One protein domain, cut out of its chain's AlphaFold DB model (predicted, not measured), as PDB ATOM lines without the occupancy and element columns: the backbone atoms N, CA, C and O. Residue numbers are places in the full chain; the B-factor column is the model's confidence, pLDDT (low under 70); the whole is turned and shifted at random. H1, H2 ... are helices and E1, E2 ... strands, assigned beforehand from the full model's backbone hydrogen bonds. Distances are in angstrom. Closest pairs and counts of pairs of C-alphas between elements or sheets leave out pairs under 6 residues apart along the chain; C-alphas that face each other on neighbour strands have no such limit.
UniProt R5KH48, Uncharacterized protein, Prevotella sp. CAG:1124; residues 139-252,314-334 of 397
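Overview. This is residues 139 to 252 and 314 to 334 of the 397 residues of an uncharacterized protein of Prevotella sp. CAG:1124 (UniProt R5KH48). A twisted sheet of seven strands makes the body; the small two-stranded sheet E1 and E9 covers part of it as a sandwich, strands crossed, and the helical hairpin H1 and H2 reaches away, meeting the sheet near one end. The 135 printed residues hold two named helices and nine named strands, in the order E1 E2 E3 E4 H1 H2 E5 E6 E7 E8 E9. The large sheet runs E7 E6 E5 E4 E3 E2 E8, all antiparallel, and the class is mixed, helices and strands. The whole is compact, with a radius of gyration of the C-alphas of 15.9 A and spans of 49 by 40 by 32 A.

Arrangement. Begin in the large sheet with E2, residues 146 to 155, and E3, residues 164 to 173, a hairpin: N 150 and O 169 are 3.0 A apart, within hydrogen-bond range. With E4, residues 177 to 182, they form a meander, each strand the antiparallel neighbour of the one before; N 172 and O 179 are 2.8 A apart. A second meander is E5, residues 222 to 227, E6, residues 233 to 238, and E7, residues 243 to 248, an edge strand. E5 is the antiparallel neighbour of E4, with N 180 and O 224 3.0 A apart. The other edge strand, E8, residues 314 to 323, is beside E2, with N 149 and O 320 2.8 A apart; it bends by 52 degrees at residue 319. Look next at E1, residues 139 to 143, and E9, residues 329 to 333, antiparallel, with N 141 and O 330 2.9 A apart. This pair and the large sheet form a sandwich, two sheets face to face, their strands at 55 degrees; the closest C-alphas of E4 and E9, those of Arg 179 and Met 330, are 6.5 A apart. H1, residues 183 to 196, only grazes the large sheet with residues 183 to 186. It touches H2, residues 205 to 217, closest at the C-alphas of Tyr 184 and Ala 214, 4.7 A, in a helical hairpin: opposite ways, at a shallow tilt of 33 degrees, only just short of steep. In H1 and H2 every O i to N i+4 pair is within hydrogen-bond range.

Along the chain. Find C-alpha 139 at (36.908, 40.932, 13.047), where E1 begins. E2 runs 28.7 A, E3 27.8 A and E8 26.4 A. H1 starts at C-alpha 183, (27.885, 52.953, 22.638), and runs 20.0 A; H2 runs 18.3 A. E9 ends at C-alpha 333, (38.991, 45.092, 16.405).

Size, cuts and confidence. The C-alphas farthest apart, those of Lys 200 and Glu 251, are 48.8 A apart. Residues 253 to 313 are not printed; C-alphas 252 and 314 are 16.8 A apart across this cut. Of the links printed whole, none is long. The mean pLDDT of the printed part is 94.7, and no printed residue is under 70.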
ATOM      1  N   GLN A 139      37.165  42.363  13.086       94.88
ATOM      2  CA  GLN A 139      36.908  40.932  13.047       94.88
ATOM      3  C   GLN A 139      35.412  40.765  13.302       94.88
ATOM      4  O   GLN A 139      34.951  41.011  14.412       94.88
ATOM      5  N   ALA A 140      34.663  40.440  12.250       96.31
ATOM      6  CA  ALA A 140      33.222  40.243  12.337       96.31
ATOM      7  C   ALA A 140      32.906  38.904  13.012       96.31
ATOM      8  O   ALA A 140      33.617  37.924  12.778       96.31
ATOM      9  N   TYR A 141      31.847  38.893  13.815       97.62
ATOM     10  CA  TYR A 141      31.323  37.700  14.478       97.62
ATOM     11  C   TYR A 141      29.885  37.429  14.047       97.62
ATOM     12  O   TYR A 141      29.594  36.323  13.610       97.62
ATOM     13  N   ASP A 142      29.015  38.442  14.122       98.00
ATOM     14  CA  ASP A 142      27.596  38.297  13.782       98.00
ATOM     15  C   ASP A 142      26.927  39.655  13.493       98.00
ATOM     16  O   ASP A 142      27.583  40.703  13.449       98.00
ATOM     17  N   THR A 143      25.613  39.629  13.293       97.75
ATOM     18  CA  THR A 143      24.725  40.783  13.188       97.75
ATOM     19  C   THR A 143      23.701  40.747  14.318       97.75
ATOM     20  O   THR A 143      22.950  39.786  14.467       97.75
ATOM     21  N   ALA A 144      23.640  41.822  15.096       98.12
ATOM     22  CA  ALA A 144      22.693  41.972  16.186       98.12
ATOM     23  C   ALA A 144      21.250  41.970  15.665       98.12
ATOM     24  O   ALA A 144      20.935  42.620  14.663       98.12
ATOM     25  N   GLN A 145      20.376  41.276  16.386       98.25
ATOM     26  CA  GLN A 145      18.924  41.312  16.220       98.25
ATOM     27  C   GLN A 145      18.269  42.240  17.248       98.25
ATOM     28  O   GLN A 145      17.253  42.875  16.956       98.25
ATOM     29  N   VAL A 146      18.868  42.346  18.439       98.00
ATOM     30  CA  VAL A 146      18.399  43.181  19.551       98.00
ATOM     31  C   VAL A 146      19.565  43.993  20.103       98.00
ATOM     32  O   VAL A 146      20.659  43.462  20.293       98.00
ATOM     33  N   ASN A 147      19.313  45.268  20.389       98.25
ATOM     34  CA  ASN A 147      20.214  46.134  21.139       98.25
ATOM     35  C   ASN A 147      19.578  46.458  22.493       98.25
ATOM     36  O   ASN A 147      18.423  46.883  22.564       98.25
ATOM     37  N   VAL A 148      20.345  46.289  23.565       98.38
ATOM     38  CA  VAL A 148      19.964  46.670  24.925       98.38
ATOM     39  C   VAL A 148      20.913  47.756  25.410       98.38
ATOM     40  O   VAL A 148      22.128  47.596  25.359       98.38
ATOM     41  N   TYR A 149      20.366  48.858  25.903       98.38
ATOM     42  CA  TYR A 149      21.117  50.040  26.305       98.38
ATOM     43  C   TYR A 149      21.152  50.177  27.821       98.38
ATOM     44  O   TYR A 149      20.119  50.054  28.483       98.38
ATOM     45  N   TYR A 150      22.334  50.481  28.357       98.62
ATOM     46  CA  TYR A 150      22.521  50.782  29.774       98.62
ATOM     47  C   TYR A 150      23.278  52.088  29.970       98.62
ATOM     48  O   TYR A 150      24.390  52.248  29.455       98.62
ATOM     49  N   LYS A 151      22.734  52.980  30.798       98.44
ATOM     50  CA  LYS A 151      23.539  54.041  31.407       98.44
ATOM     51  C   LYS A 151      24.481  53.401  32.414       98.44
ATOM     52  O   LYS A 151      24.027  52.680  33.303       98.44
ATOM     53  N   LEU A 152      25.770  53.666  32.263       98.50
ATOM     54  CA  LEU A 152      26.799  53.271  33.209       98.50
ATOM     55  C   LEU A 152      27.238  54.510  33.980       98.50
ATOM     56  O   LEU A 152      27.686  55.476  33.370       98.50
ATOM     57  N   LYS A 153      27.178  54.446  35.309       97.56
ATOM     58  CA  LYS A 153      27.938  55.332  36.193       97.56
ATOM     59  C   LYS A 153      28.972  54.515  36.956       97.56
ATOM     60  O   LYS A 153      28.655  53.439  37.467       97.56
ATOM     61  N   TYR A 154      30.200  55.014  37.029       97.69
ATOM     62  CA  TYR A 154      31.256  54.356  37.785       97.69
ATOM     63  C   TYR A 154      32.259  55.326  38.404       97.69
ATOM     64  O   TYR A 154      32.499  56.416  37.885       97.69
ATOM     65  N   LEU A 155      32.857  54.916  39.518       97.06
ATOM     66  CA  LEU A 155      33.898  55.662  40.218       97.06
ATOM     67  C   LEU A 155      35.271  55.182  39.746       97.06
ATOM     68  O   LEU A 155      35.591  54.003  39.873       97.06
ATOM     69  N   LYS A 156      36.118  56.083  39.245       93.06
ATOM     70  CA  LYS A 156      37.526  55.748  38.933       93.06
ATOM     71  C   LYS A 156      38.377  55.611  40.198       93.06
ATOM     72  O   LYS A 156      39.314  54.821  40.229       93.06
ATOM     73  N   ASP A 157      38.003  56.353  41.236       93.69
ATOM     74  CA  ASP A 157      38.576  56.319  42.577       93.69
ATOM     75  C   ASP A 157      37.446  56.052  43.576       93.69
ATOM     76  O   ASP A 157      36.547  56.877  43.742       93.69
ATOM     77  N   SER A 158      37.479  54.895  44.238       93.56
ATOM     78  CA  SER A 158      36.440  54.486  45.190       93.56
ATOM     79  C   SER A 158      36.395  55.347  46.456       93.56
ATOM     80  O   SER A 158      35.411  55.289  47.191       93.56
ATOM     81  N   THR A 159      37.425  56.160  46.718       93.12
ATOM     82  CA  THR A 159      37.453  57.098  47.853       93.12
ATOM     83  C   THR A 159      36.707  58.402  47.561       93.12
ATOM     84  O   THR A 159      36.335  59.121  48.488       93.12
ATOM     85  N   LYS A 160      36.429  58.692  46.285       94.50
ATOM     86  CA  LYS A 160      35.739  59.901  45.818       94.50
ATOM     87  C   LYS A 160      34.293  59.582  45.447       94.50
ATOM     88  O   LYS A 160      33.928  59.574  44.277       94.50
ATOM     89  N   THR A 161      33.463  59.311  46.450       91.38
ATOM     90  CA  THR A 161      32.120  58.717  46.283       91.38
ATOM     91  C   THR A 161      31.121  59.524  45.448       91.38
ATOM     92  O   THR A 161      30.122  58.957  45.011       91.38
ATOM     93  N   ASP A 162      31.390  60.809  45.194       91.81
ATOM     94  CA  ASP A 162      30.523  61.705  44.416       91.81
ATOM     95  C   ASP A 162      31.082  62.044  43.014       91.81
ATOM     96  O   ASP A 162      30.431  62.749  42.243       91.81
ATOM     97  N   GLU A 163      32.271  61.547  42.647       95.69
ATOM     98  CA  GLU A 163      32.933  61.830  41.360       95.69
ATOM     99  C   GLU A 163      32.687  60.713  40.326       95.69
ATOM    100  O   GLU A 163      33.612  60.042  39.852       95.69
ATOM    101  N   TYR A 164      31.420  60.498  39.961       96.75
ATOM    102  CA  TYR A 164      31.062  59.514  38.937       96.75
ATOM    103  C   TYR A 164      31.515  59.941  37.541       96.75
ATOM    104  O   TYR A 164      31.300  61.066  37.095       96.75
ATOM    105  N   THR A 165      32.094  58.987  36.817       96.06
ATOM    106  CA  THR A 165      32.147  59.019  35.359       96.06
ATOM    107  C   THR A 165      30.890  58.343  34.824       96.06
ATOM    108  O   THR A 165      30.544  57.245  35.263       96.06
ATOM    109  N   GLU A 166      30.216  58.979  33.874       96.88
ATOM    110  CA  GLU A 166      29.004  58.452  33.248       96.88
ATOM    111  C   GLU A 166      29.229  58.209  31.758       96.88
ATOM    112  O   GLU A 166      29.885  59.005  31.097       96.88
ATOM    113  N   THR A 167      28.687  57.119  31.219       96.94
ATOM    114  CA  THR A 167      28.721  56.811  29.781       96.94
ATOM    115  C   THR A 167      27.517  55.958  29.388       96.94
ATOM    116  O   THR A 167      26.776  55.460  30.240       96.94
ATOM    117  N   GLN A 168      27.315  55.763  28.087       98.06
ATOM    118  CA  GLN A 168      26.307  54.848  27.561       98.06
ATOM    119  C   GLN A 168      26.971  53.532  27.143       98.06
ATOM    120  O   GLN A 168      28.000  53.512  26.484       98.06
ATOM    121  N   THR A 169      26.379  52.403  27.504       98.44
ATOM    122  CA  THR A 169      26.833  51.084  27.045       98.44
ATOM    123  C   THR A 169      25.714  50.372  26.311       98.44
ATOM    124  O   THR A 169      24.538  50.753  26.408       98.44
ATOM    125  N   ILE A 170      26.100  49.368  25.535       98.50
ATOM    126  CA  ILE A 170      25.209  48.593  24.685       98.50
ATOM    127  C   ILE A 170      25.568  47.111  24.771       98.50
ATOM    128  O   ILE A 170      26.743  46.741  24.729       98.50
ATOM    129  N   VAL A 171      24.540  46.273  24.877       98.62
ATOM    130  CA  VAL A 171      24.604  44.826  24.682       98.62
ATOM    131  C   VAL A 171      23.873  44.517  23.382       98.62
ATOM    132  O   VAL A 171      22.663  44.703  23.274       98.62
ATOM    133  N   GLN A 172      24.621  44.082  22.379       98.69
ATOM    134  CA  GLN A 172      24.104  43.614  21.099       98.69
ATOM    135  C   GLN A 172      23.909  42.100  21.182       98.69
ATOM    136  O   GLN A 172      24.838  41.396  21.580       98.69
ATOM    137  N   VAL A 173      22.739  41.592  20.803       98.38
ATOM    138  CA  VAL A 173      22.414  40.161  20.891       98.38
ATOM    139  C   VAL A 173      21.996  39.616  19.533       98.38
ATOM    140  O   VAL A 173      21.189  40.220  18.826       98.38
ATOM    141  N   SER A 174      22.556  38.463  19.193       98.06
ATOM    142  CA  SER A 174      22.217  37.601  18.055       98.06
ATOM    143  C   SER A 174      21.850  36.210  18.585       98.06
ATOM    144  O   SER A 174      21.912  35.985  19.794       98.06
ATOM    145  N   ASP A 175      21.523  35.263  17.705       96.56
ATOM    146  CA  ASP A 175      21.213  33.888  18.128       96.56
ATOM    147  C   ASP A 175      22.417  33.187  18.774       96.56
ATOM    148  O   ASP A 175      22.242  32.318  19.621       96.56
ATOM    149  N   ARG A 176      23.644  33.570  18.391       97.38
ATOM    150  CA  ARG A 176      24.875  32.902  18.830       97.38
ATOM    151  C   ARG A 176      25.731  33.728  19.779       97.38
ATOM    152  O   ARG A 176      26.470  33.165  20.581       97.38
ATOM    153  N   TYR A 177      25.678  35.050  19.681       98.44
ATOM    154  CA  TYR A 177      26.577  35.930  20.421       98.44
ATOM    155  C   TYR A 177      25.833  37.011  21.195       98.44
ATOM    156  O   TYR A 177      24.845  37.572  20.716       98.44
ATOM    157  N   ALA A 178      26.408  37.386  22.336       98.38
ATOM    158  CA  ALA A 178      26.187  38.676  22.977       98.38
ATOM    159  C   ALA A 178      27.488  39.487  22.930       98.38
ATOM    160  O   ALA A 178      28.549  38.992  23.306       98.38
ATOM    161  N   ARG A 179      27.424  40.734  22.458       98.56
ATOM    162  CA  ARG A 179      28.555  41.668  22.462       98.56
ATOM    163  C   ARG A 179      28.240  42.831  23.380       98.56
ATOM    164  O   ARG A 179      27.251  43.522  23.160       98.56
ATOM    165  N   PHE A 180      29.112  43.095  24.340       98.69
ATOM    166  CA  PHE A 180      29.044  44.297  25.157       98.69
ATOM    167  C   PHE A 180      30.120  45.297  24.735       98.69
ATOM    168  O   PHE A 180      31.219  44.924  24.329       98.69
ATOM    169  N   GLY A 181      29.811  46.582  24.858       97.69
ATOM    170  CA  GLY A 181      30.799  47.642  24.759       97.69
ATOM    171  C   GLY A 181      30.195  49.015  25.000       97.69
ATOM    172  O   GLY A 181      29.017  49.161  25.341       97.69
ATOM    173  N   GLU A 182      31.016  50.035  24.808       96.19
ATOM    174  CA  GLU A 182      30.588  51.425  24.891       96.19
ATOM    175  C   GLU A 182      29.862  51.842  23.597       96.19
ATOM    176  O   GLU A 182      30.242  51.458  22.485       96.19
ATOM    177  N   TYR A 183      28.757  52.573  23.749       97.50
ATOM    178  CA  TYR A 183      27.885  52.953  22.638       97.50
ATOM    179  C   TYR A 183      28.518  54.021  21.741       97.50
ATOM    180  O   TYR A 183      28.464  53.901  20.515       97.50
ATOM    181  N   TYR A 184      29.122  55.055  22.326       96.81
ATOM    182  CA  TYR A 184      29.749  56.138  21.576       96.81
ATOM    183  C   TYR A 184      30.948  55.645  20.761       96.81
ATOM    184  O   TYR A 184      31.113  56.095  19.637       96.81
ATOM    185  N   GLN A 185      31.682  54.628  21.218       94.19
ATOM    186  CA  GLN A 185      32.748  53.988  20.445       94.19
ATOM    187  C   GLN A 185      32.198  53.296  19.183       94.19
ATOM    188  O   GLN A 185      32.771  53.415  18.099       94.19
ATOM    189  N   LEU A 186      31.062  52.592  19.286       94.75
ATOM    190  CA  LEU A 186      30.393  52.021  18.107       94.75
ATOM    191  C   LEU A 186      29.888  53.107  17.152       94.75
ATOM    192  O   LEU A 186      29.953  52.949  15.928       94.75
ATOM    193  N   LEU A 187      29.356  54.195  17.710       95.75
ATOM    194  CA  LEU A 187      28.871  55.332  16.939       95.75
ATOM    195  C   LEU A 187      30.021  56.030  16.203       95.75
ATOM    196  O   LEU A 187      29.894  56.290  15.006       95.75
ATOM    197  N   GLU A 188      31.142  56.267  16.883       93.69
ATOM    198  CA  GLU A 188      32.380  56.815  16.326       93.69
ATOM    199  C   GLU A 188      32.855  55.957  15.151       93.69
ATOM    200  O   GLU A 188      33.019  56.471  14.050       93.69
ATOM    201  N   ASP A 189      32.964  54.638  15.326       93.88
ATOM    202  CA  ASP A 189      33.358  53.719  14.253       93.88
ATOM    203  C   ASP A 189      32.426  53.782  13.035       93.88
ATOM    204  O   ASP A 189      32.872  53.743  11.882       93.88
ATOM    205  N   SER A 190      31.115  53.853  13.277       94.56
ATOM    206  CA  SER A 190      30.111  53.979  12.217       94.56
ATOM    207  C   SER A 190      30.281  55.290  11.441       94.56
ATOM    208  O   SER A 190      30.260  55.303  10.202       94.56
ATOM    209  N   LEU A 191      30.512  56.390  12.161       94.88
ATOM    210  CA  LEU A 191      30.719  57.716  11.589       94.88
ATOM    211  C   LEU A 191      32.057  57.812  10.857       94.88
ATOM    212  O   LEU A 191      32.072  58.281   9.722       94.88
ATOM    213  N   ASP A 192      33.144  57.280  11.412       93.38
ATOM    214  CA  ASP A 192      34.456  57.175  10.765       93.38
ATOM    215  C   ASP A 192      34.350  56.460   9.413       93.38
ATOM    216  O   ASP A 192      34.868  56.932   8.392       93.38
ATOM    217  N   ILE A 193      33.629  55.333   9.374       92.94
ATOM    218  CA  ILE A 193      33.371  54.586   8.138       92.94
ATOM    219  C   ILE A 193      32.567  55.441   7.160       92.94
ATOM    220  O   ILE A 193      32.946  55.547   5.990       92.94
ATOM    221  N   TYR A 194      31.470  56.063   7.601       94.25
ATOM    222  CA  TYR A 194      30.652  56.931   6.752       94.25
ATOM    223  C   TYR A 194      31.461  58.101   6.177       94.25
ATOM    224  O   TYR A 194      31.424  58.343   4.966       94.25
ATOM    225  N   LEU A 195      32.211  58.802   7.020       93.06
ATOM    226  CA  LEU A 195      32.994  59.977   6.670       93.06
ATOM    227  C   LEU A 195      34.145  59.605   5.722       93.06
ATOM    228  O   LEU A 195      34.416  60.333   4.765       93.06
ATOM    229  N   ASN A 196      34.756  58.426   5.884       91.94
ATOM    230  CA  ASN A 196      35.783  57.927   4.966       91.94
ATOM    231  C   ASN A 196      35.266  57.492   3.584       91.94
ATOM    232  O   ASN A 196      36.075  57.412   2.658       91.94
ATOM    233  N   LYS A 197      33.957  57.254   3.397       93.44
ATOM    234  CA  LYS A 197      33.411  56.771   2.110       93.44
ATOM    235  C   LYS A 197      33.577  57.759   0.953       93.44
ATOM    236  O   LYS A 197      33.709  57.325  -0.188       93.44
ATOM    237  N   SER A 198      33.528  59.073   1.188       92.19
ATOM    238  CA  SER A 198      33.635  60.054   0.097       92.19
ATOM    239  C   SER A 198      34.058  61.445   0.567       92.19
ATOM    240  O   SER A 198      33.804  61.837   1.704       92.19
ATOM    241  N   ARG A 199      34.619  62.259  -0.342       88.12
ATOM    242  CA  ARG A 199      34.910  63.685  -0.070       88.12
ATOM    243  C   ARG A 199      33.661  64.486   0.321       88.12
ATOM    244  O   ARG A 199      33.789  65.446   1.075       88.12
ATOM    245  N   LYS A 200      32.478  64.106  -0.181       92.00
ATOM    246  CA  LYS A 200      31.195  64.721   0.196       92.00
ATOM    247  C   LYS A 200      30.876  64.434   1.663       92.00
ATOM    248  O   LYS A 200      30.570  65.365   2.398       92.00
ATOM    249  N   ASN A 201      31.018  63.181   2.095       92.44
ATOM    250  CA  ASN A 201      30.737  62.783   3.475       92.44
ATOM    251  C   ASN A 201      31.695  63.463   4.455       92.44
ATOM    252  O   ASN A 201      31.233  63.991   5.456       92.44
ATOM    253  N   LYS A 202      32.987  63.593   4.117       88.38
ATOM    254  CA  LYS A 202      33.966  64.355   4.925       88.38
ATOM    255  C   LYS A 202      33.599  65.825   5.174       88.38
ATOM    256  O   LYS A 202      34.227  66.466   6.008       88.38
ATOM    257  N   ARG A 203      32.662  66.387   4.405       87.81
ATOM    258  CA  ARG A 203      32.162  67.765   4.545       87.81
ATOM    259  C   ARG A 203      30.769  67.822   5.180       87.81
ATOM    260  O   ARG A 203      30.215  68.911   5.312       87.81
ATOM    261  N   ASN A 204      30.188  66.678   5.543       92.75
ATOM    262  CA  ASN A 204      28.911  66.619   6.241       92.75
ATOM    263  C   ASN A 204      29.110  67.078   7.693       92.75
ATOM    264  O   ASN A 204      29.510  66.285   8.539       92.75
ATOM    265  N   LYS A 205      28.824  68.356   7.965       92.44
ATOM    266  CA  LYS A 205      29.029  68.978   9.281       92.44
ATOM    267  C   LYS A 205      28.341  68.219  10.413       92.44
ATOM    268  O   LYS A 205      28.988  67.956  11.412       92.44
ATOM    269  N   ALA A 206      27.098  67.784  10.215       93.50
ATOM    270  CA  ALA A 206      26.356  67.047  11.236       93.50
ATOM    271  C   ALA A 206      27.033  65.714  11.594       93.50
ATOM    272  O   ALA A 206      27.107  65.351  12.761       93.50
ATOM    273  N   ALA A 207      27.574  65.000  10.602       92.62
ATOM    274  CA  ALA A 207      28.299  63.756  10.853       92.62
ATOM    275  C   ALA A 207      29.644  63.995  11.562       92.62
ATOM    276  O   ALA A 207      30.025  63.195  12.407       92.62
ATOM    277  N   VAL A 208      30.337  65.094  11.248       90.25
ATOM    278  CA  VAL A 208      31.573  65.488  11.948       90.25
ATOM    279  C   VAL A 208      31.284  65.916  13.386       90.25
ATOM    280  O   VAL A 208      31.990  65.516  14.302       90.25
ATOM    281  N   GLU A 209      30.238  66.703  13.613       91.81
ATOM    282  CA  GLU A 209      29.819  67.115  14.957       91.81
ATOM    283  C   GLU A 209      29.402  65.907  15.803       91.81
ATOM    284  O   GLU A 209      29.819  65.795  16.953       91.81
ATOM    285  N   ALA A 210      28.650  64.968  15.219       92.88
ATOM    286  CA  ALA A 210      28.272  63.727  15.886       92.88
ATOM    287  C   ALA A 210      29.486  62.847  16.229       92.88
ATOM    288  O   ALA A 210      29.500  62.224  17.286       92.88
ATOM    289  N   GLU A 211      30.504  62.806  15.367       93.50
ATOM    290  CA  GLU A 211      31.721  62.017  15.595       93.50
ATOM    291  C   GLU A 211      32.572  62.622  16.714       93.50
ATOM    292  O   GLU A 211      32.933  61.914  17.651       93.50
ATOM    293  N   ASN A 212      32.767  63.942  16.713       89.88
ATOM    294  CA  ASN A 212      33.439  64.636  17.815       89.88
ATOM    295  C   ASN A 212      32.685  64.486  19.145       89.88
ATOM    296  O   ASN A 212      33.303  64.330  20.204       89.88
ATOM    297  N   ALA A 213      31.350  64.528  19.106       92.19
ATOM    298  CA  ALA A 213      30.525  64.287  20.283       92.19
ATOM    299  C   ALA A 213      30.684  62.846  20.784       92.19
ATOM    300  O   ALA A 213      30.842  62.650  21.987       92.19
ATOM    301  N   ALA A 214      30.691  61.852  19.892       93.62
ATOM    302  CA  ALA A 214      30.925  60.460  20.261       93.62
ATOM    303  C   ALA A 214      32.299  60.292  20.933       93.62
ATOM    304  O   ALA A 214      32.362  59.840  22.072       93.62
ATOM    305  N   LEU A 215      33.365  60.797  20.303       89.44
ATOM    306  CA  LEU A 215      34.726  60.757  20.843       89.44
ATOM    307  C   LEU A 215      34.828  61.378  22.247       89.44
ATOM    308  O   LEU A 215      35.509  60.848  23.120       89.44
ATOM    309  N   THR A 216      34.141  62.502  22.479       90.00
ATOM    310  CA  THR A 216      34.171  63.208  23.775       90.00
ATOM    311  C   THR A 216      33.425  62.452  24.878       90.00
ATOM    312  O   THR A 216      33.800  62.564  26.044       90.00
ATOM    313  N   ASN A 217      32.383  61.692  24.525       92.44
ATOM    314  CA  ASN A 217      31.559  60.943  25.478       92.44
ATOM    315  C   ASN A 217      32.020  59.487  25.677       92.44
ATOM    316  O   ASN A 217      31.480  58.788  26.534       92.44
ATOM    317  N   THR A 218      33.008  59.005  24.918       92.12
ATOM    318  CA  THR A 218      33.589  57.678  25.137       92.12
ATOM    319  C   THR A 218      34.471  57.683  26.384       92.12
ATOM    320  O   THR A 218      35.535  58.304  26.432       92.12
ATOM    321  N   HIS A 219      34.044  56.941  27.408       92.06
ATOM    322  CA  HIS A 219      34.770  56.838  28.681       92.06
ATOM    323  C   HIS A 219      35.168  55.410  29.071       92.06
ATOM    324  O   HIS A 219      35.968  55.231  29.991       92.06
ATOM    325  N   LEU A 220      34.652  54.402  28.366       91.44
ATOM    326  CA  LEU A 220      34.969  52.994  28.581       91.44
ATOM    327  C   LEU A 220      35.508  52.385  27.283       91.44
ATOM    328  O   LEU A 220      34.766  52.190  26.330       91.44
ATOM    329  N   LEU A 221      36.795  52.048  27.257       90.75
ATOM    330  CA  LEU A 221      37.450  51.421  26.106       90.75
ATOM    331  C   LEU A 221      37.528  49.898  26.281       90.75
ATOM    332  O   LEU A 221      38.585  49.282  26.168       90.75
ATOM    333  N   LEU A 222      36.381  49.295  26.593       94.12
ATOM    334  CA  LEU A 222      36.217  47.856  26.764       94.12
ATOM    335  C   LEU A 222      35.140  47.360  25.802       94.12
ATOM    336  O   LEU A 222      34.044  47.920  25.741       94.12
ATOM    337  N   ALA A 223      35.435  46.265  25.108       96.81
ATOM    338  CA  ALA A 223      34.455  45.496  24.357       96.81
ATOM    339  C   ALA A 223      34.623  44.006  24.660       96.81
ATOM    340  O   ALA A 223      35.740  43.517  24.814       96.81
ATOM    341  N   SER A 224      33.522  43.266  24.710       98.12
ATOM    342  CA  SER A 224      33.542  41.813  24.853       98.12
ATOM    343  C   SER A 224      32.593  41.162  23.866       98.12
ATOM    344  O   SER A 224      31.593  41.757  23.467       98.12
ATOM    345  N   ILE A 225      32.902  39.929  23.474       98.56
ATOM    346  CA  ILE A 225      31.981  39.071  22.740       98.56
ATOM    347  C   ILE A 225      31.935  37.698  23.396       98.56
ATOM    348  O   ILE A 225      32.970  37.066  23.609       98.56
ATOM    349  N   THR A 226      30.729  37.269  23.736       98.56
ATOM    350  CA  THR A 226      30.432  36.010  24.412       98.56
ATOM    351  C   THR A 226      29.671  35.118  23.450       98.56
ATOM    352  O   THR A 226      28.614  35.507  22.957       98.56
ATOM    353  N   ASP A 227      30.210  33.933  23.180       98.00
ATOM    354  CA  ASP A 227      29.479  32.853  22.518       98.00
ATOM    355  C   ASP A 227      28.447  32.293  23.515       98.00
ATOM    356  O   ASP A 227      28.800  31.913  24.631       98.00
ATOM    357  N   LEU A 228      27.163  32.334  23.162       95.81
ATOM    358  CA  LEU A 228      26.057  32.026  24.074       95.81
ATOM    359  C   LEU A 228      25.940  30.527  24.378       95.81
ATOM    360  O   LEU A 228      25.481  30.180  25.466       95.81
ATOM    361  N   ASP A 229      26.413  29.664  23.475       94.62
ATOM    362  CA  ASP A 229      26.390  28.209  23.653       94.62
ATOM    363  C   ASP A 229      27.509  27.755  24.597       94.62
ATOM    364  O   ASP A 229      27.289  26.997  25.541       94.62
ATOM    365  N   THR A 230      28.729  28.233  24.351       96.38
ATOM    366  CA  THR A 230      29.927  27.810  25.098       96.38
ATOM    367  C   THR A 230      30.244  28.693  26.301       96.38
ATOM    368  O   THR A 230      31.078  28.328  27.128       96.38
ATOM    369  N   ARG A 231      29.622  29.877  26.385       95.81
ATOM    370  CA  ARG A 231      29.935  30.972  27.325       95.81
ATOM    371  C   ARG A 231      31.357  31.527  27.210       95.81
ATOM    372  O   ARG A 231      31.742  32.402  27.991       95.81
ATOM    373  N   LEU A 232      32.124  31.075  26.219       98.12
ATOM    374  CA  LEU A 232      33.474  31.552  25.974       98.12
ATOM    375  C   LEU A 232      33.420  33.030  25.580       98.12
ATOM    376  O   LEU A 232      32.743  33.413  24.626       98.12
ATOM    377  N   THR A 233      34.135  33.862  26.332       98.50
ATOM    378  CA  THR A 233      34.110  35.315  26.192       98.50
ATOM    379  C   THR A 233      35.490  35.838  25.838       98.50
ATOM    380  O   THR A 233      36.438  35.655  26.598       98.50
ATOM    381  N   THR A 234      35.601  36.529  24.704       98.44
ATOM    382  CA  THR A 234      36.799  37.294  24.337       98.44
ATOM    383  C   THR A 234      36.592  38.757  24.701       98.44
ATOM    384  O   THR A 234      35.600  39.360  24.292       98.44
ATOM    385  N   VAL A 235      37.535  39.338  25.438       97.88
ATOM    386  CA  VAL A 235      37.530  40.747  25.852       97.88
ATOM    387  C   VAL A 235      38.674  41.477  25.167       97.88
ATOM    388  O   VAL A 235      39.788  40.963  25.104       97.88
ATOM    389  N   GLN A 236      38.398  42.679  24.672       96.31
ATOM    390  CA  GLN A 236      39.393  43.662  24.271       96.31
ATOM    391  C   GLN A 236      39.303  44.875  25.186       96.31
ATOM    392  O   GLN A 236      38.238  45.478  25.329       96.31
ATOM    393  N   PHE A 237      40.438  45.237  25.770       92.69
ATOM    394  CA  PHE A 237      40.607  46.468  26.527       92.69
ATOM    395  C   PHE A 237      41.628  47.331  25.796       92.69
ATOM    396  O   PHE A 237      42.774  46.914  25.636       92.69
ATOM    397  N   ASP A 238      41.216  48.497  25.314       86.00
ATOM    398  CA  ASP A 238      42.092  49.446  24.627       86.00
ATOM    399  C   ASP A 238      42.490  50.544  25.617       86.00
ATOM    400  O   ASP A 238      41.797  51.548  25.760       86.00
ATOM    401  N   ASP A 239      43.568  50.327  26.373       74.44
ATOM    402  CA  ASP A 239      44.123  51.387  27.211       74.44
ATOM    403  C   ASP A 239      44.865  52.402  26.331       74.44
ATOM    404  O   ASP A 239      45.440  52.075  25.291       74.44
ATOM    405  N   ILE A 240      44.929  53.646  26.798       70.81
ATOM    406  CA  ILE A 240      45.630  54.752  26.144       70.81
ATOM    407  C   ILE A 240      47.087  54.360  25.827       70.81
ATOM    408  O   ILE A 240      47.620  54.729  24.774       70.81
ATOM    409  N   LEU A 241      47.728  53.592  26.718       78.50
ATOM    410  CA  LEU A 241      49.104  53.116  26.555       78.50
ATOM    411  C   LEU A 241      49.207  51.885  25.641       78.50
ATOM    412  O   LEU A 241      50.097  51.834  24.779       78.50
ATOM    413  N   LYS A 242      48.352  50.878  25.853       86.00
ATOM    414  CA  LYS A 242      48.409  49.557  25.209       86.00
ATOM    415  C   LYS A 242      47.028  48.918  25.165       86.00
ATOM    416  O   LYS A 242      46.207  49.130  26.043       86.00
ATOM    417  N   ALA A 243      46.830  48.014  24.216       91.62
ATOM    418  CA  ALA A 243      45.621  47.211  24.170       91.62
ATOM    419  C   ALA A 243      45.884  45.761  24.555       91.62
ATOM    420  O   ALA A 243      46.930  45.197  24.229       91.62
ATOM    421  N   TYR A 244      44.898  45.137  25.181       94.62
ATOM    422  CA  TYR A 244      44.948  43.758  25.633       94.62
ATOM    423  C   TYR A 244      43.765  42.985  25.077       94.62
ATOM    424  O   TYR A 244      42.663  43.514  24.958       94.62
ATOM    425  N   GLU A 245      44.003  41.724  24.739       96.38
ATOM    426  CA  GLU A 245      42.949  40.780  24.393       96.38
ATOM    427  C   GLU A 245      43.180  39.474  25.139       96.38
ATOM    428  O   GLU A 245      44.282  38.921  25.120       96.38
ATOM    429  N   TYR A 246      42.131  38.974  25.773       97.12
ATOM    430  CA  TYR A 246      42.137  37.688  26.452       97.12
ATOM    431  C   TYR A 246      40.790  37.003  26.264       97.12
ATOM    432  O   TYR A 246      39.778  37.644  25.971       97.12
ATOM    433  N   THR A 247      40.783  35.686  26.438       98.19
ATOM    434  CA  THR A 247      39.577  34.869  26.345       98.19
ATOM    435  C   THR A 247      39.453  34.017  27.598       98.19
ATOM    436  O   THR A 247      40.442  33.445  28.050       98.19
ATOM    437  N   PHE A 248      38.250  33.942  28.156       98.00
ATOM    438  CA  PHE A 248      37.941  33.153  29.345       98.00
ATOM    439  C   PHE A 248      36.450  32.801  29.384       98.00
ATOM    440  O   PHE A 248      35.660  33.360  28.624       98.00
ATOM    441  N   THR A 249      36.060  31.900  30.279       97.44
ATOM    442  CA  THR A 249      34.650  31.610  30.564       97.44
ATOM    443  C   THR A 249      34.297  32.240  31.912       97.44
ATOM    444  O   THR A 249      34.885  31.846  32.916       97.44
ATOM    445  N   PRO A 250      33.402  33.244  31.965       95.19
ATOM    446  CA  PRO A 250      32.990  33.851  33.224       95.19
ATOM    447  C   PRO A 250      32.193  32.862  34.079       95.19
ATOM    448  O   PRO A 250      31.165  32.344  33.640       95.19
ATOM    449  N   GLU A 251      32.633  32.649  35.314       93.62
ATOM    450  CA  GLU A 251      31.914  31.864  36.317       93.62
ATOM    451  C   GLU A 251      31.106  32.819  37.202       93.62
ATOM    452  O   GLU A 251      31.659  33.552  38.022       93.62
ATOM    453  N   ILE A 252      29.792  32.877  36.972       96.69
ATOM    454  CA  ILE A 252      28.871  33.737  37.722       96.69
ATOM    455  C   ILE A 252      27.763  32.865  38.294       96.69
ATOM    456  O   ILE A 252      26.868  32.420  37.574       96.69
ATOM    457  N   TYR A 314      30.178  50.672  40.477       98.31
ATOM    458  CA  TYR A 314      29.644  50.449  39.149       98.31
ATOM    459  C   TYR A 314      28.141  50.265  39.272       98.31
ATOM    460  O   TYR A 314      27.665  49.427  40.039       98.31
ATOM    461  N   VAL A 315      27.389  51.045  38.502       98.56
ATOM    462  CA  VAL A 315      25.938  50.912  38.396       98.56
ATOM    463  C   VAL A 315      25.550  51.009  36.931       98.56
ATOM    464  O   VAL A 315      25.772  52.030  36.280       98.56
ATOM    465  N   PHE A 316      24.943  49.940  36.440       98.75
ATOM    466  CA  PHE A 316      24.335  49.842  35.127       98.75
ATOM    467  C   PHE A 316      22.820  49.905  35.284       98.75
ATOM    468  O   PHE A 316      22.234  49.129  36.040       98.75
ATOM    469  N   THR A 317      22.176  50.797  34.541       98.56
ATOM    470  CA  THR A 317      20.717  50.940  34.537       98.56
ATOM    471  C   THR A 317      20.214  50.863  33.109       98.56
ATOM    472  O   THR A 317      20.596  51.690  32.279       98.56
ATOM    473  N   ASN A 318      19.359  49.879  32.825       98.38
ATOM    474  CA  ASN A 318      18.733  49.738  31.521       98.38
ATOM    475  C   ASN A 318      17.914  50.994  31.203       98.38
ATOM    476  O   ASN A 318      17.083  51.439  31.998       98.38
ATOM    477  N   ASN A 319      18.154  51.559  30.026       97.38
ATOM    478  CA  ASN A 319      17.458  52.745  29.541       97.38
ATOM    479  C   ASN A 319      16.926  52.590  28.112       97.38
ATOM    480  O   ASN A 319      16.514  53.582  27.514       97.38
ATOM    481  N   GLY A 320      16.932  51.374  27.565       96.12
ATOM    482  CA  GLY A 320      16.376  51.104  26.247       96.12
ATOM    483  C   GLY A 320      16.567  49.661  25.805       96.12
ATOM    484  O   GLY A 320      17.546  49.006  26.165       96.12
ATOM    485  N   ILE A 321      15.617  49.179  25.013       96.56
ATOM    486  CA  ILE A 321      15.661  47.896  24.314       96.56
ATOM    487  C   ILE A 321      15.040  48.149  22.947       96.56
ATOM    488  O   ILE A 321      13.933  48.683  22.864       96.56
ATOM    489  N   GLU A 322      15.733  47.778  21.881       95.75
ATOM    490  CA  GLU A 322      15.208  47.913  20.528       95.75
ATOM    491  C   GLU A 322      15.572  46.712  19.667       95.75
ATOM    492  O   GLU A 322      16.572  46.025  19.889       95.75
ATOM    493  N   LYS A 323      14.775  46.501  18.619       97.06
ATOM    494  CA  LYS A 323      15.234  45.709  17.486       97.06
ATOM    495  C   LYS A 323      16.418  46.439  16.860       97.06
ATOM    496  O   LYS A 323      16.321  47.624  16.548       97.06
ATOM    497  N   ALA A 324      17.516  45.728  16.656       95.31
ATOM    498  CA  ALA A 324      18.703  46.300  16.055       95.31
ATOM    499  C   ALA A 324      18.436  46.565  14.564       95.31
ATOM    500  O   ALA A 324      18.551  45.671  13.727       95.31
ATOM    501  N   ASP A 325      18.062  47.801  14.229       91.62
ATOM    502  CA  ASP A 325      17.939  48.286  12.846       91.62
ATOM    503  C   ASP A 325      19.176  49.103  12.425       91.62
ATOM    504  O   ASP A 325      19.526  49.159  11.242       91.62
ATOM    505  N   SER A 326      19.899  49.662  13.400       88.50
ATOM    506  CA  SER A 326      21.175  50.366  13.234       88.50
ATOM    507  C   SER A 326      22.243  49.800  14.179       88.50
ATOM    508  O   SER A 326      21.920  49.055  15.102       88.50
ATOM    509  N   LEU A 327      23.524  50.100  13.913       90.69
ATOM    510  CA  LEU A 327      24.669  49.605  14.700       90.69
ATOM    511  C   LEU A 327      24.618  48.084  14.934       90.69
ATOM    512  O   LEU A 327      24.754  47.606  16.053       90.69
ATOM    513  N   ARG A 328      24.374  47.315  13.868       94.81
ATOM    514  CA  ARG A 328      24.117  45.870  13.973       94.81
ATOM    515  C   ARG A 328      25.374  45.017  13.906       94.81
ATOM    516  O   ARG A 328      25.355  43.888  14.373       94.81
ATOM    517  N   ASP A 329      26.453  45.532  13.325       95.25
ATOM    518  CA  ASP A 329      27.698  44.778  13.200       95.25
ATOM    519  C   ASP A 329      28.220  44.403  14.596       95.25
ATOM    520  O   ASP A 329      28.513  45.284  15.410       95.25
ATOM    521  N   MET A 330      28.389  43.107  14.855       97.94
ATOM    522  CA  MET A 330      29.030  42.601  16.067       97.94
ATOM    523  C   MET A 330      30.475  42.238  15.742       97.94
ATOM    524  O   MET A 330      30.752  41.352  14.928       97.94
ATOM    525  N   TYR A 331      31.416  42.958  16.348       96.75
ATOM    526  CA  TYR A 331      32.831  42.804  16.047       96.75
ATOM    527  C   TYR A 331      33.738  43.113  17.230       96.75
ATOM    528  O   TYR A 331      33.407  43.897  18.118       96.75
ATOM    529  N   LEU A 332      34.940  42.558  17.152       96.25
ATOM    530  CA  LEU A 332      36.112  43.048  17.863       96.25
ATOM    531  C   LEU A 332      37.085  43.659  16.852       96.25
ATOM    532  O   LEU A 332      37.002  43.403  15.645       96.25
ATOM    533  N   TYR A 333      38.005  44.499  17.301       94.06
ATOM    534  CA  TYR A 333      38.991  45.092  16.405       94.06
ATOM    535  C   TYR A 333      40.059  44.074  16.007       94.06
ATOM    536  O   TYR A 333      40.491  43.238  16.795       94.06
ATOM    537  N   ARG A 334      40.556  44.158  14.769       90.38
ATOM    538  CA  ARG A 334      41.729  43.367  14.369       90.38
ATOM    539  C   ARG A 334      42.991  43.960  14.992       90.38
ATOM    540  O   ARG A 334      43.163  45.175  15.009       90.38
TER     541      ARG A 334